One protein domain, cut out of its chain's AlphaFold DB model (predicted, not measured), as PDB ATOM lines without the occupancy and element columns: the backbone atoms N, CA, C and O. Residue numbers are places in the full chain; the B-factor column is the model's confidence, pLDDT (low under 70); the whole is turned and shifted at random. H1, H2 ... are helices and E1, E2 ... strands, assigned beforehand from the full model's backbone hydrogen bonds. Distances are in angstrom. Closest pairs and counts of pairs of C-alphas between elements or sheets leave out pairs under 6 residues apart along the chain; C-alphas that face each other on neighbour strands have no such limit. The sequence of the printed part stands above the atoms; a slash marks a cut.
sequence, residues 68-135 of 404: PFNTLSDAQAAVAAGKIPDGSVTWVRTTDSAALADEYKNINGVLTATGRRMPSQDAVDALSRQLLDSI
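What this domain is: This is residues 68 to 135 of the 404 residues of an uncharacterized protein of Klebsiella pneumoniae (UniProt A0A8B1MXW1). Starting from residue 68, you meet a short helix, H1, that packs on a narrow, strongly twisted sheet of three strands near the turn between E2 and E3; beyond the sheet's other end, the last helix, H2, leads away, and its residues 127 to 134, with residue 135, stick out as an arm. The printed part has 68 residues, with two named helices and three named strands in the order H1, E1, E2, E3, H2. The sheet runs E1, E2, E3, all antiparallel, and the class is mixed, helices and strands. The whole is loose, with a radius of gyration of the C-alphas of 15.1 A; it spans 50 by 20 by 13 A, and the arm adds to its length.

How they stand to each other: Look first at H1, residues 72 to 80, which is on the sheet formed by E1, residues 89 to 93, E2, residues 99 to 107, and E3, residues 110 to 119. Its height over the sheet is 7.5 A. It lies only just over E2 and E3, with 3 of its 9 C-alphas falling on each, and runs only just along the strands, at 28 degrees to E2 on the local plane. Its closest C-alphas to E1 are those of Leu 72 and Val 92, 6.0 A; to E3, those of Gln 76 and Leu 111, 6.4 A. The strands form a meander, each the antiparallel neighbour of the one before. In the hairpin E1 and E2, at 143 degrees, find N 90 and O 104 within hydrogen-bond range at 2.8 A. In the hairpin E2 and E3, at 152 degrees, find N 105 and O 112 at 2.9 A and N 100 and O 118 at 2.8 A. E3 bends by 66 degrees at residue 115. H2, residues 121 to 134, only grazes the sheet with its residues 121 to 124; the C-alphas of Ala 99 and Ala 123, the closest of E2 and H2, are 7.4 A apart. H1 and H2 are apart. In H1 and H2 every O i to N i+4 pair is within hydrogen-bond range.

Where its parts are: Find C-alpha 72 at (23.188, -19.954, -35.218), where H1 begins; it is 12.4 A long. E1 measures 13.7 A, E2 23.0 A. E3 runs 24.2 A from C-alpha 110 at (27.467, -16.549, -25.947). H2, 19.9 A long, ends at C-alpha 134 at (33.171, 4.798, -63.114).

The domain as a whole: The C-alphas farthest apart, those of Ala 81 and Ile 135, are 51.3 A apart. Without residues 127 to 135, which stand free, the body spans 38 by 18 by 12 A. The printed part has no cut and no long link. The mean pLDDT of the printed part is 85.7; residues 131 to 135 are under 70.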
ATOM      1  N   PRO A  68      31.260 -23.134 -42.460       84.06
ATOM      2  CA  PRO A  68      30.240 -22.382 -41.748       84.06
ATOM      3  C   PRO A  68      29.095 -23.295 -41.295       84.06
ATOM      4  O   PRO A  68      28.617 -24.143 -42.059       84.06
ATOM      5  N   PHE A  69      28.622 -23.077 -40.067       88.88
ATOM      6  CA  PHE A  69      27.435 -23.727 -39.514       88.88
ATOM      7  C   PHE A  69      26.188 -23.318 -40.301       88.88
ATOM      8  O   PHE A  69      26.077 -22.184 -40.760       88.88
ATOM      9  N   ASN A  70      25.217 -24.223 -40.437       88.31
ATOM     10  CA  ASN A  70      23.974 -23.914 -41.153       88.31
ATOM     11  C   ASN A  70      23.067 -22.961 -40.367       88.31
ATOM     12  O   ASN A  70      22.352 -22.170 -40.974       88.31
ATOM     13  N   THR A  71      23.085 -23.037 -39.032       90.69
ATOM     14  CA  THR A  71      22.249 -22.206 -38.163       90.69
ATOM     15  C   THR A  71      23.038 -21.675 -36.969       90.69
ATOM     16  O   THR A  71      24.002 -22.291 -36.510       90.69
ATOM     17  N   LEU A  72      22.597 -20.535 -36.427       91.94
ATOM     18  CA  LEU A  72      23.188 -19.954 -35.218       91.94
ATOM     19  C   LEU A  72      22.994 -20.868 -33.999       91.94
ATOM     20  O   LEU A  72      23.850 -20.917 -33.120       91.94
ATOM     21  N   SER A  73      21.896 -21.629 -33.966       92.75
ATOM     22  CA  SER A  73      21.614 -22.594 -32.899       92.75
ATOM     23  C   SER A  73      22.654 -23.715 -32.859       92.75
ATOM     24  O   SER A  73      23.149 -24.048 -31.783       92.75
ATOM     25  N   ASP A  74      23.033 -24.264 -34.017       89.62
ATOM     26  CA  ASP A  74      24.053 -25.319 -34.094       89.62
ATOM     27  C   ASP A  74      25.428 -24.796 -33.665       89.62
ATOM     28  O   ASP A  74      26.161 -25.463 -32.932       89.62
ATOM     29  N   ALA A  75      25.757 -23.565 -34.066       89.75
ATOM     30  CA  ALA A  75      26.980 -22.897 -33.638       89.75
ATOM     31  C   ALA A  75      26.991 -22.657 -32.114       89.75
ATOM     32  O   ALA A  75      28.002 -22.886 -31.449       89.75
ATOM     33  N   GLN A  76      25.855 -22.266 -31.526       93.12
ATOM     34  CA  GLN A  76      25.727 -22.068 -30.080       93.12
ATOM     35  C   GLN A  76      25.823 -23.398 -29.306       93.12
ATOM     36  O   GLN A  76      26.413 -23.441 -28.225       93.12
ATOM     37  N   ALA A  77      25.320 -24.500 -29.871       90.38
ATOM     38  CA  ALA A  77      25.516 -25.840 -29.318       90.38
ATOM     39  C   ALA A  77      26.994 -26.271 -29.364       90.38
ATOM     40  O   ALA A  77      27.485 -26.891 -28.423       90.38
ATOM     41  N   ALA A  78      27.734 -25.897 -30.413       85.81
ATOM     42  CA  ALA A  78      29.174 -26.142 -30.500       85.81
ATOM     43  C   ALA A  78      29.976 -25.342 -29.454       85.81
ATOM     44  O   ALA A  78      30.939 -25.875 -28.899       85.81
ATOM     45  N   VAL A  79      29.553 -24.114 -29.124       89.19
ATOM     46  CA  VAL A  79      30.089 -23.360 -27.974       89.19
ATOM     47  C   VAL A  79      29.829 -24.107 -26.664       89.19
ATOM     48  O   VAL A  79      30.763 -24.325 -25.897       89.19
ATOM     49  N   ALA A  80      28.592 -24.555 -26.422       88.50
ATOM     50  CA  ALA A  80      28.235 -25.296 -25.207       88.50
ATOM     51  C   ALA A  80      28.997 -26.630 -25.073       88.50
ATOM     52  O   ALA A  80      29.320 -27.052 -23.966       88.50
ATOM     53  N   ALA A  81      29.329 -27.268 -26.199       83.62
ATOM     54  CA  ALA A  81      30.155 -28.471 -26.264       83.62
ATOM     55  C   ALA A  81      31.671 -28.199 -26.156       83.62
ATOM     56  O   ALA A  81      32.463 -29.126 -26.307       83.62
ATOM     57  N   GLY A  82      32.092 -26.945 -25.947       81.94
ATOM     58  CA  GLY A  82      33.500 -26.559 -25.808       81.94
ATOM     59  C   GLY A  82      34.310 -26.580 -27.108       81.94
ATOM     60  O   GLY A  82      35.528 -26.427 -27.067       81.94
ATOM     61  N   LYS A  83      33.663 -26.749 -28.269       81.88
ATOM     62  CA  LYS A  83      34.335 -26.827 -29.581       81.88
ATOM     63  C   LYS A  83      34.774 -25.463 -30.114       81.88
ATOM     64  O   LYS A  83      35.647 -25.396 -30.970       81.88
ATOM     65  N   ILE A  84      34.162 -24.385 -29.623       84.88
ATOM     66  CA  ILE A  84      34.493 -23.000 -29.971       84.88
ATOM     67  C   ILE A  84      34.946 -22.306 -28.680       84.88
ATOM     68  O   ILE A  84      34.094 -21.890 -27.889       84.88
ATOM     69  N   PRO A  85      36.263 -22.201 -28.428       86.12
ATOM     70  CA  PRO A  85      36.785 -21.590 -27.209       86.12
ATOM     71  C   PRO A  85      36.342 -20.134 -27.043       86.12
ATOM     72  O   PRO A  85      36.041 -19.446 -28.023       86.12
ATOM     73  N   ASP A  86      36.331 -19.649 -25.801       90.00
ATOM     74  CA  ASP A  86      36.050 -18.238 -25.527       90.00
ATOM     75  C   ASP A  86      37.022 -17.324 -26.290       90.00
ATOM     76  O   ASP A  86      38.197 -17.646 -26.481       90.00
ATOM     77  N   GLY A  87      36.508 -16.215 -26.814       87.94
ATOM     78  CA  GLY A  87      37.258 -15.308 -27.677       87.94
ATOM     79  C   GLY A  87      37.483 -15.790 -29.118       87.94
ATOM     80  O   GLY A  87      37.961 -14.993 -29.928       87.94
ATOM     81  N   SER A  88      37.120 -17.028 -29.471       88.69
ATOM     82  CA  SER A  88      37.239 -17.540 -30.846       88.69
ATOM     83  C   SER A  88      36.096 -17.065 -31.742       88.69
ATOM     84  O   SER A  88      35.006 -16.735 -31.267       88.69
ATOM     85  N   VAL A  89      36.349 -17.046 -33.053       90.88
ATOM     86  CA  VAL A  89      35.348 -16.714 -34.075       90.88
ATOM     87  C   VAL A  89      34.818 -17.962 -34.772       90.88
ATOM     88  O   VAL A  89      35.518 -18.963 -34.903       90.88
ATOM     89  N   THR A  90      33.576 -17.884 -35.236       89.94
ATOM     90  CA  THR A  90      32.929 -18.891 -36.076       89.94
ATOM     91  C   THR A  90      32.056 -18.220 -37.135       89.94
ATOM     92  O   THR A  90      31.763 -17.026 -37.049       89.94
ATOM     93  N   TRP A  91      31.631 -18.996 -38.127       90.69
ATOM     94  CA  TRP A  91      30.851 -18.525 -39.265       90.69
ATOM     95  C   TRP A  91      29.517 -19.255 -39.325       90.69
ATOM     96  O   TRP A  91      29.472 -20.483 -39.224       90.69
ATOM     97  N   VAL A  92      28.434 -18.510 -39.524       91.81
ATOM     98  CA  VAL A  92      27.084 -19.059 -39.690       91.81
ATOM     99  C   VAL A  92      26.557 -18.641 -41.054       91.81
ATOM    100  O   VAL A  92      26.606 -17.461 -41.395       91.81
ATOM    101  N   ARG A  93      26.069 -19.598 -41.847       91.81
ATOM    102  CA  ARG A  93      25.476 -19.332 -43.161       91.81
ATOM    103  C   ARG A  93      24.313 -18.356 -43.031       91.81
ATOM    104  O   ARG A  93      23.525 -18.433 -42.092       91.81
ATOM    105  N   THR A  94      24.201 -17.470 -44.009       89.75
ATOM    106  CA  THR A  94      23.132 -16.476 -44.081       89.75
ATOM    107  C   THR A  94      22.286 -16.696 -45.330       89.75
ATOM    108  O   THR A  94      22.724 -17.332 -46.288       89.75
ATOM    109  N   THR A  95      21.049 -16.208 -45.305       85.56
ATOM    110  CA  THR A  95      20.150 -16.202 -46.470       85.56
ATOM    111  C   THR A  95      20.250 -14.903 -47.271       85.56
ATOM    112  O   THR A  95      19.571 -14.757 -48.283       85.56
ATOM    113  N   ASP A  96      21.048 -13.942 -46.800       82.25
ATOM    114  CA  ASP A  96      21.331 -12.687 -47.496       82.25
ATOM    115  C   ASP A  96      22.161 -12.962 -48.758       82.25
ATOM    116  O   ASP A  96      23.257 -13.507 -48.681       82.25
ATOM    117  N   SER A  97      21.671 -12.560 -49.933       77.50
ATOM    118  CA  SER A  97      22.385 -12.752 -51.201       77.50
ATOM    119  C   SER A  97      23.731 -12.019 -51.262       77.50
ATOM    120  O   SER A  97      24.587 -12.373 -52.072       77.50
ATOM    121  N   ALA A  98      23.946 -11.000 -50.423       81.06
ATOM    122  CA  ALA A  98      25.191 -10.234 -50.384       81.06
ATOM    123  C   ALA A  98      26.326 -10.920 -49.595       81.06
ATOM    124  O   ALA A  98      27.471 -10.464 -49.652       81.06
ATOM    125  N   ALA A  99      26.045 -12.000 -48.856       87.62
ATOM    126  CA  ALA A  99      27.028 -12.658 -48.002       87.62
ATOM    127  C   ALA A  99      26.854 -14.185 -47.964       87.62
ATOM    128  O   ALA A  99      25.753 -14.711 -48.006       87.62
ATOM    129  N   LEU A 100      27.960 -14.920 -47.851       90.12
ATOM    130  CA  LEU A 100      27.940 -16.382 -47.704       90.12
ATOM    131  C   LEU A 100      27.744 -16.810 -46.242       90.12
ATOM    132  O   LEU A 100      27.126 -17.841 -45.966       90.12
ATOM    133  N   ALA A 101      28.287 -16.030 -45.304       92.19
ATOM    134  CA  ALA A 101      28.191 -16.278 -43.872       92.19
ATOM    135  C   ALA A 101      28.437 -15.004 -43.048       92.19
ATOM    136  O   ALA A 101      29.220 -14.134 -43.442       92.19
ATOM    137  N   ASP A 102      27.809 -14.945 -41.879       93.19
ATOM    138  CA  ASP A 102      28.015 -13.934 -40.844       93.19
ATOM    139  C   ASP A 102      29.048 -14.424 -39.815       93.19
ATOM    140  O   ASP A 102      29.036 -15.594 -39.417       93.19
ATOM    141  N   GLU A 103      29.941 -13.533 -39.373       93.62
ATOM    142  CA  GLU A 103      30.924 -13.837 -38.331       93.62
ATOM    143  C   GLU A 103      30.337 -13.616 -36.930       93.62
ATOM    144  O   GLU A 103      29.792 -12.552 -36.609       93.62
ATOM    145  N   TYR A 104      30.536 -14.600 -36.059       93.50
ATOM    146  CA  TYR A 104      30.201 -14.524 -34.644       93.50
ATOM    147  C   TYR A 104      31.441 -14.778 -33.800       93.50
ATOM    148  O   TYR A 104      32.284 -15.606 -34.140       93.50
ATOM    149  N   LYS A 105      31.535 -14.089 -32.664       93.56
ATOM    150  CA  LYS A 105      32.570 -14.310 -31.658       93.56
ATOM    151  C   LYS A 105      31.943 -14.896 -30.406       93.56
ATOM    152  O   LYS A 105      30.924 -14.390 -29.936       93.56
ATOM    153  N   ASN A 106      32.559 -15.935 -29.857       94.00
ATOM    154  CA  ASN A 106      32.199 -16.422 -28.534       94.00
ATOM    155  C   ASN A 106      32.687 -15.416 -27.477       94.00
ATOM    156  O   ASN A 106      33.884 -15.135 -27.403       94.00
ATOM    157  N   ILE A 107      31.755 -14.847 -26.712       94.38
ATOM    158  CA  ILE A 107      32.031 -13.942 -25.597       94.38
ATOM    159  C   ILE A 107      31.360 -14.524 -24.358       94.38
ATOM    160  O   ILE A 107      30.136 -14.491 -24.233       94.38
ATOM    161  N   ASN A 108      32.163 -15.050 -23.438       94.25
ATOM    162  CA  ASN A 108      31.713 -15.665 -22.191       94.25
ATOM    163  C   ASN A 108      30.646 -16.759 -22.406       94.25
ATOM    164  O   ASN A 108      29.685 -16.860 -21.644       94.25
ATOM    165  N   GLY A 109      30.792 -17.566 -23.461       91.00
ATOM    166  CA  GLY A 109      29.877 -18.667 -23.781       91.00
ATOM    167  C   GLY A 109      28.676 -18.284 -24.653       91.00
ATOM    168  O   GLY A 109      27.851 -19.148 -24.950       91.00
ATOM    169  N   VAL A 110      28.564 -17.027 -25.090       94.12
ATOM    170  CA  VAL A 110      27.467 -16.549 -25.947       94.12
ATOM    171  C   VAL A 110      28.018 -16.051 -27.280       94.12
ATOM    172  O   VAL A 110      28.921 -15.212 -27.317       94.12
ATOM    173  N   LEU A 111      27.462 -16.541 -28.391       93.75
ATOM    174  CA  LEU A 111      27.812 -16.040 -29.718       93.75
ATOM    175  C   LEU A 111      27.247 -14.635 -29.930       93.75
ATOM    176  O   LEU A 111      26.039 -14.418 -29.914       93.75
ATOM    177  N   THR A 112      28.144 -13.686 -30.179       95.31
ATOM    178  CA  THR A 112      27.817 -12.288 -30.470       95.31
ATOM    179  C   THR A 112      28.257 -11.951 -31.891       95.31
ATOM    180  O   THR A 112      29.402 -12.217 -32.261       95.31
ATOM    181  N   ALA A 113      27.363 -11.372 -32.696       94.38
ATOM    182  CA  ALA A 113      27.684 -10.952 -34.060       94.38
ATOM    183  C   ALA A 113      28.745  -9.841 -34.045       94.38
ATOM    184  O   ALA A 113      28.618  -8.868 -33.303       94.38
ATOM    185  N   THR A 114      29.784  -9.964 -34.872       93.56
ATOM    186  CA  THR A 114      30.872  -8.966 -34.920       93.56
ATOM    187  C   THR A 114      30.625  -7.856 -35.942       93.56
ATOM    188  O   THR A 114      31.313  -6.837 -35.925       93.56
ATOM    189  N   GLY A 115      29.669  -8.067 -36.851       91.25
ATOM    190  CA  GLY A 115      29.401  -7.202 -38.000       91.25
ATOM    191  C   GLY A 115      30.250  -7.518 -39.237       91.25
ATOM    192  O   GLY A 115      29.970  -6.978 -40.304       91.25
ATOM    193  N   ARG A 116      31.253  -8.404 -39.138       89.81
ATOM    194  CA  ARG A 116      31.994  -8.897 -40.310       89.81
ATOM    195  C   ARG A 116      31.208  -9.998 -41.022       89.81
ATOM    196  O   ARG A 116      30.541 -10.810 -40.386       89.81
ATOM    197  N   ARG A 117      31.314 -10.032 -42.352       90.81
ATOM    198  CA  ARG A 117      30.634 -10.998 -43.226       90.81
ATOM    199  C   ARG A 117      31.576 -11.487 -44.318       90.81
ATOM    200  O   ARG A 117      32.433 -10.729 -44.769       90.81
ATOM    201  N   MET A 118      31.394 -12.726 -44.760       88.31
ATOM    202  CA  MET A 118      32.066 -13.254 -45.948       88.31
ATOM    203  C   MET A 118      31.284 -12.815 -47.197       88.31
ATOM    204  O   MET A 118      30.112 -13.181 -47.298       88.31
ATOM    205  N   PRO A 119      31.869 -12.037 -48.128       88.12
ATOM    206  CA  PRO A 119      31.143 -11.529 -49.294       88.12
ATOM    207  C   PRO A 119      30.773 -12.654 -50.269       88.12
ATOM    208  O   PRO A 119      31.517 -13.624 -50.417       88.12
ATOM    209  N   SER A 120      29.627 -12.523 -50.942       86.81
ATOM    210  CA  SER A 120      29.252 -13.399 -52.061       86.81
ATOM    211  C   SER A 120      29.931 -12.967 -53.366       86.81
ATOM    212  O   SER A 120      30.374 -11.822 -53.493       86.81
ATOM    213  N   GLN A 121      29.989 -13.867 -54.358       85.62
ATOM    214  CA  GLN A 121      30.472 -13.515 -55.700       85.62
ATOM    215  C   GLN A 121      29.652 -12.355 -56.286       85.62
ATOM    216  O   GLN A 121      30.231 -11.411 -56.808       85.62
ATOM    217  N   ASP A 122      28.331 -12.355 -56.086       82.25
ATOM    218  CA  ASP A 122      27.439 -11.280 -56.535       82.25
ATOM    219  C   ASP A 122      27.814  -9.912 -55.941       82.25
ATOM    220  O   ASP A 122      27.765  -8.898 -56.642       82.25
ATOM    221  N   ALA A 123      28.212  -9.869 -54.664       82.00
ATOM    222  CA  ALA A 123      28.656  -8.642 -54.006       82.00
ATOM    223  C   ALA A 123      30.008  -8.151 -54.551       82.00
ATOM    224  O   ALA A 123      30.183  -6.952 -54.785       82.00
ATOM    225  N   VAL A 124      30.948  -9.069 -54.799       84.50
ATOM    226  CA  VAL A 124      32.242  -8.755 -55.429       84.50
ATOM    227  C   VAL A 124      32.034  -8.243 -56.857       84.50
ATOM    228  O   VAL A 124      32.606  -7.223 -57.238       84.50
ATOM    229  N   ASP A 125      31.157  -8.888 -57.622       83.69
ATOM    230  CA  ASP A 125      30.836  -8.506 -58.995       83.69
ATOM    231  C   ASP A 125      30.101  -7.166 -59.057       83.69
ATOM    232  O   ASP A 125      30.319  -6.385 -59.981       83.69
ATOM    233  N   ALA A 126      29.237  -6.868 -58.083       79.94
ATOM    234  CA  ALA A 126      28.575  -5.571 -57.977       79.94
ATOM    235  C   ALA A 126      29.575  -4.437 -57.717       79.94
ATOM    236  O   ALA A 126      29.505  -3.409 -58.390       79.94
ATOM    237  N   LEU A 127      30.534  -4.641 -56.809       80.38
ATOM    238  CA  LEU A 127      31.603  -3.675 -56.551       80.38
ATOM    239  C   LEU A 127      32.523  -3.512 -57.768       80.38
ATOM    240  O   LEU A 127      32.862  -2.389 -58.136       80.38
ATOM    241  N   SER A 128      32.890  -4.620 -58.416       77.12
ATOM    242  CA  SER A 128      33.693  -4.618 -59.643       77.12
ATOM    243  C   SER A 128      33.001  -3.833 -60.758       77.12
ATOM    244  O   SER A 128      33.604  -2.941 -61.352       77.12
ATOM    245  N   ARG A 129      31.698  -4.071 -60.975       72.75
ATOM    246  CA  ARG A 129      30.882  -3.292 -61.918       72.75
ATOM    247  C   ARG A 129      30.846  -1.815 -61.550       72.75
ATOM    248  O   ARG A 129      31.050  -0.988 -62.421       72.75
ATOM    249  N   GLN A 130      30.635  -1.473 -60.282       71.06
ATOM    250  CA  GLN A 130      30.574  -0.077 -59.848       71.06
ATOM    251  C   GLN A 130      31.906   0.665 -60.049       71.06
ATOM    252  O   GLN A 130      31.908   1.829 -60.445       71.06
ATOM    253  N   LEU A 131      33.037   0.000 -59.802       64.88
ATOM    254  CA  LEU A 131      34.363   0.576 -60.023       64.88
ATOM    255  C   LEU A 131      34.686   0.707 -61.519       64.88
ATOM    256  O   LEU A 131      35.101   1.783 -61.953       64.88
ATOM    257  N   LEU A 132      34.442  -0.338 -62.314       61.34
ATOM    258  CA  LEU A 132      34.722  -0.348 -63.756       61.34
ATOM    259  C   LEU A 132      33.788   0.565 -64.563       61.34
ATOM    260  O   LEU A 132      34.217   1.124 -65.565       61.34
ATOM    261  N   ASP A 133      32.545   0.772 -64.127       58.19
ATOM    262  CA  ASP A 133      31.606   1.686 -64.794       58.19
ATOM    263  C   ASP A 133      31.929   3.164 -64.491       58.19
ATOM    264  O   ASP A 133      31.578   4.055 -65.259       58.19
ATOM    265  N   SER A 134      32.671   3.443 -63.408       50.28
ATOM    266  CA  SER A 134      33.171   4.798 -63.114       50.28
ATOM    267  C   SER A 134      34.435   5.182 -63.893       50.28
ATOM    268  O   SER A 134      34.722   6.370 -64.048       50.28
ATOM    269  N   ILE A 135      35.188   4.195 -64.394       53.38
ATOM    270  CA  ILE A 135      36.409   4.378 -65.186       53.38
ATOM    271  C   ILE A 135      36.448   3.273 -66.246       53.38
ATOM    272  O   ILE A 135      37.095   2.240 -66.071       53.38
TER     273      ILE A 135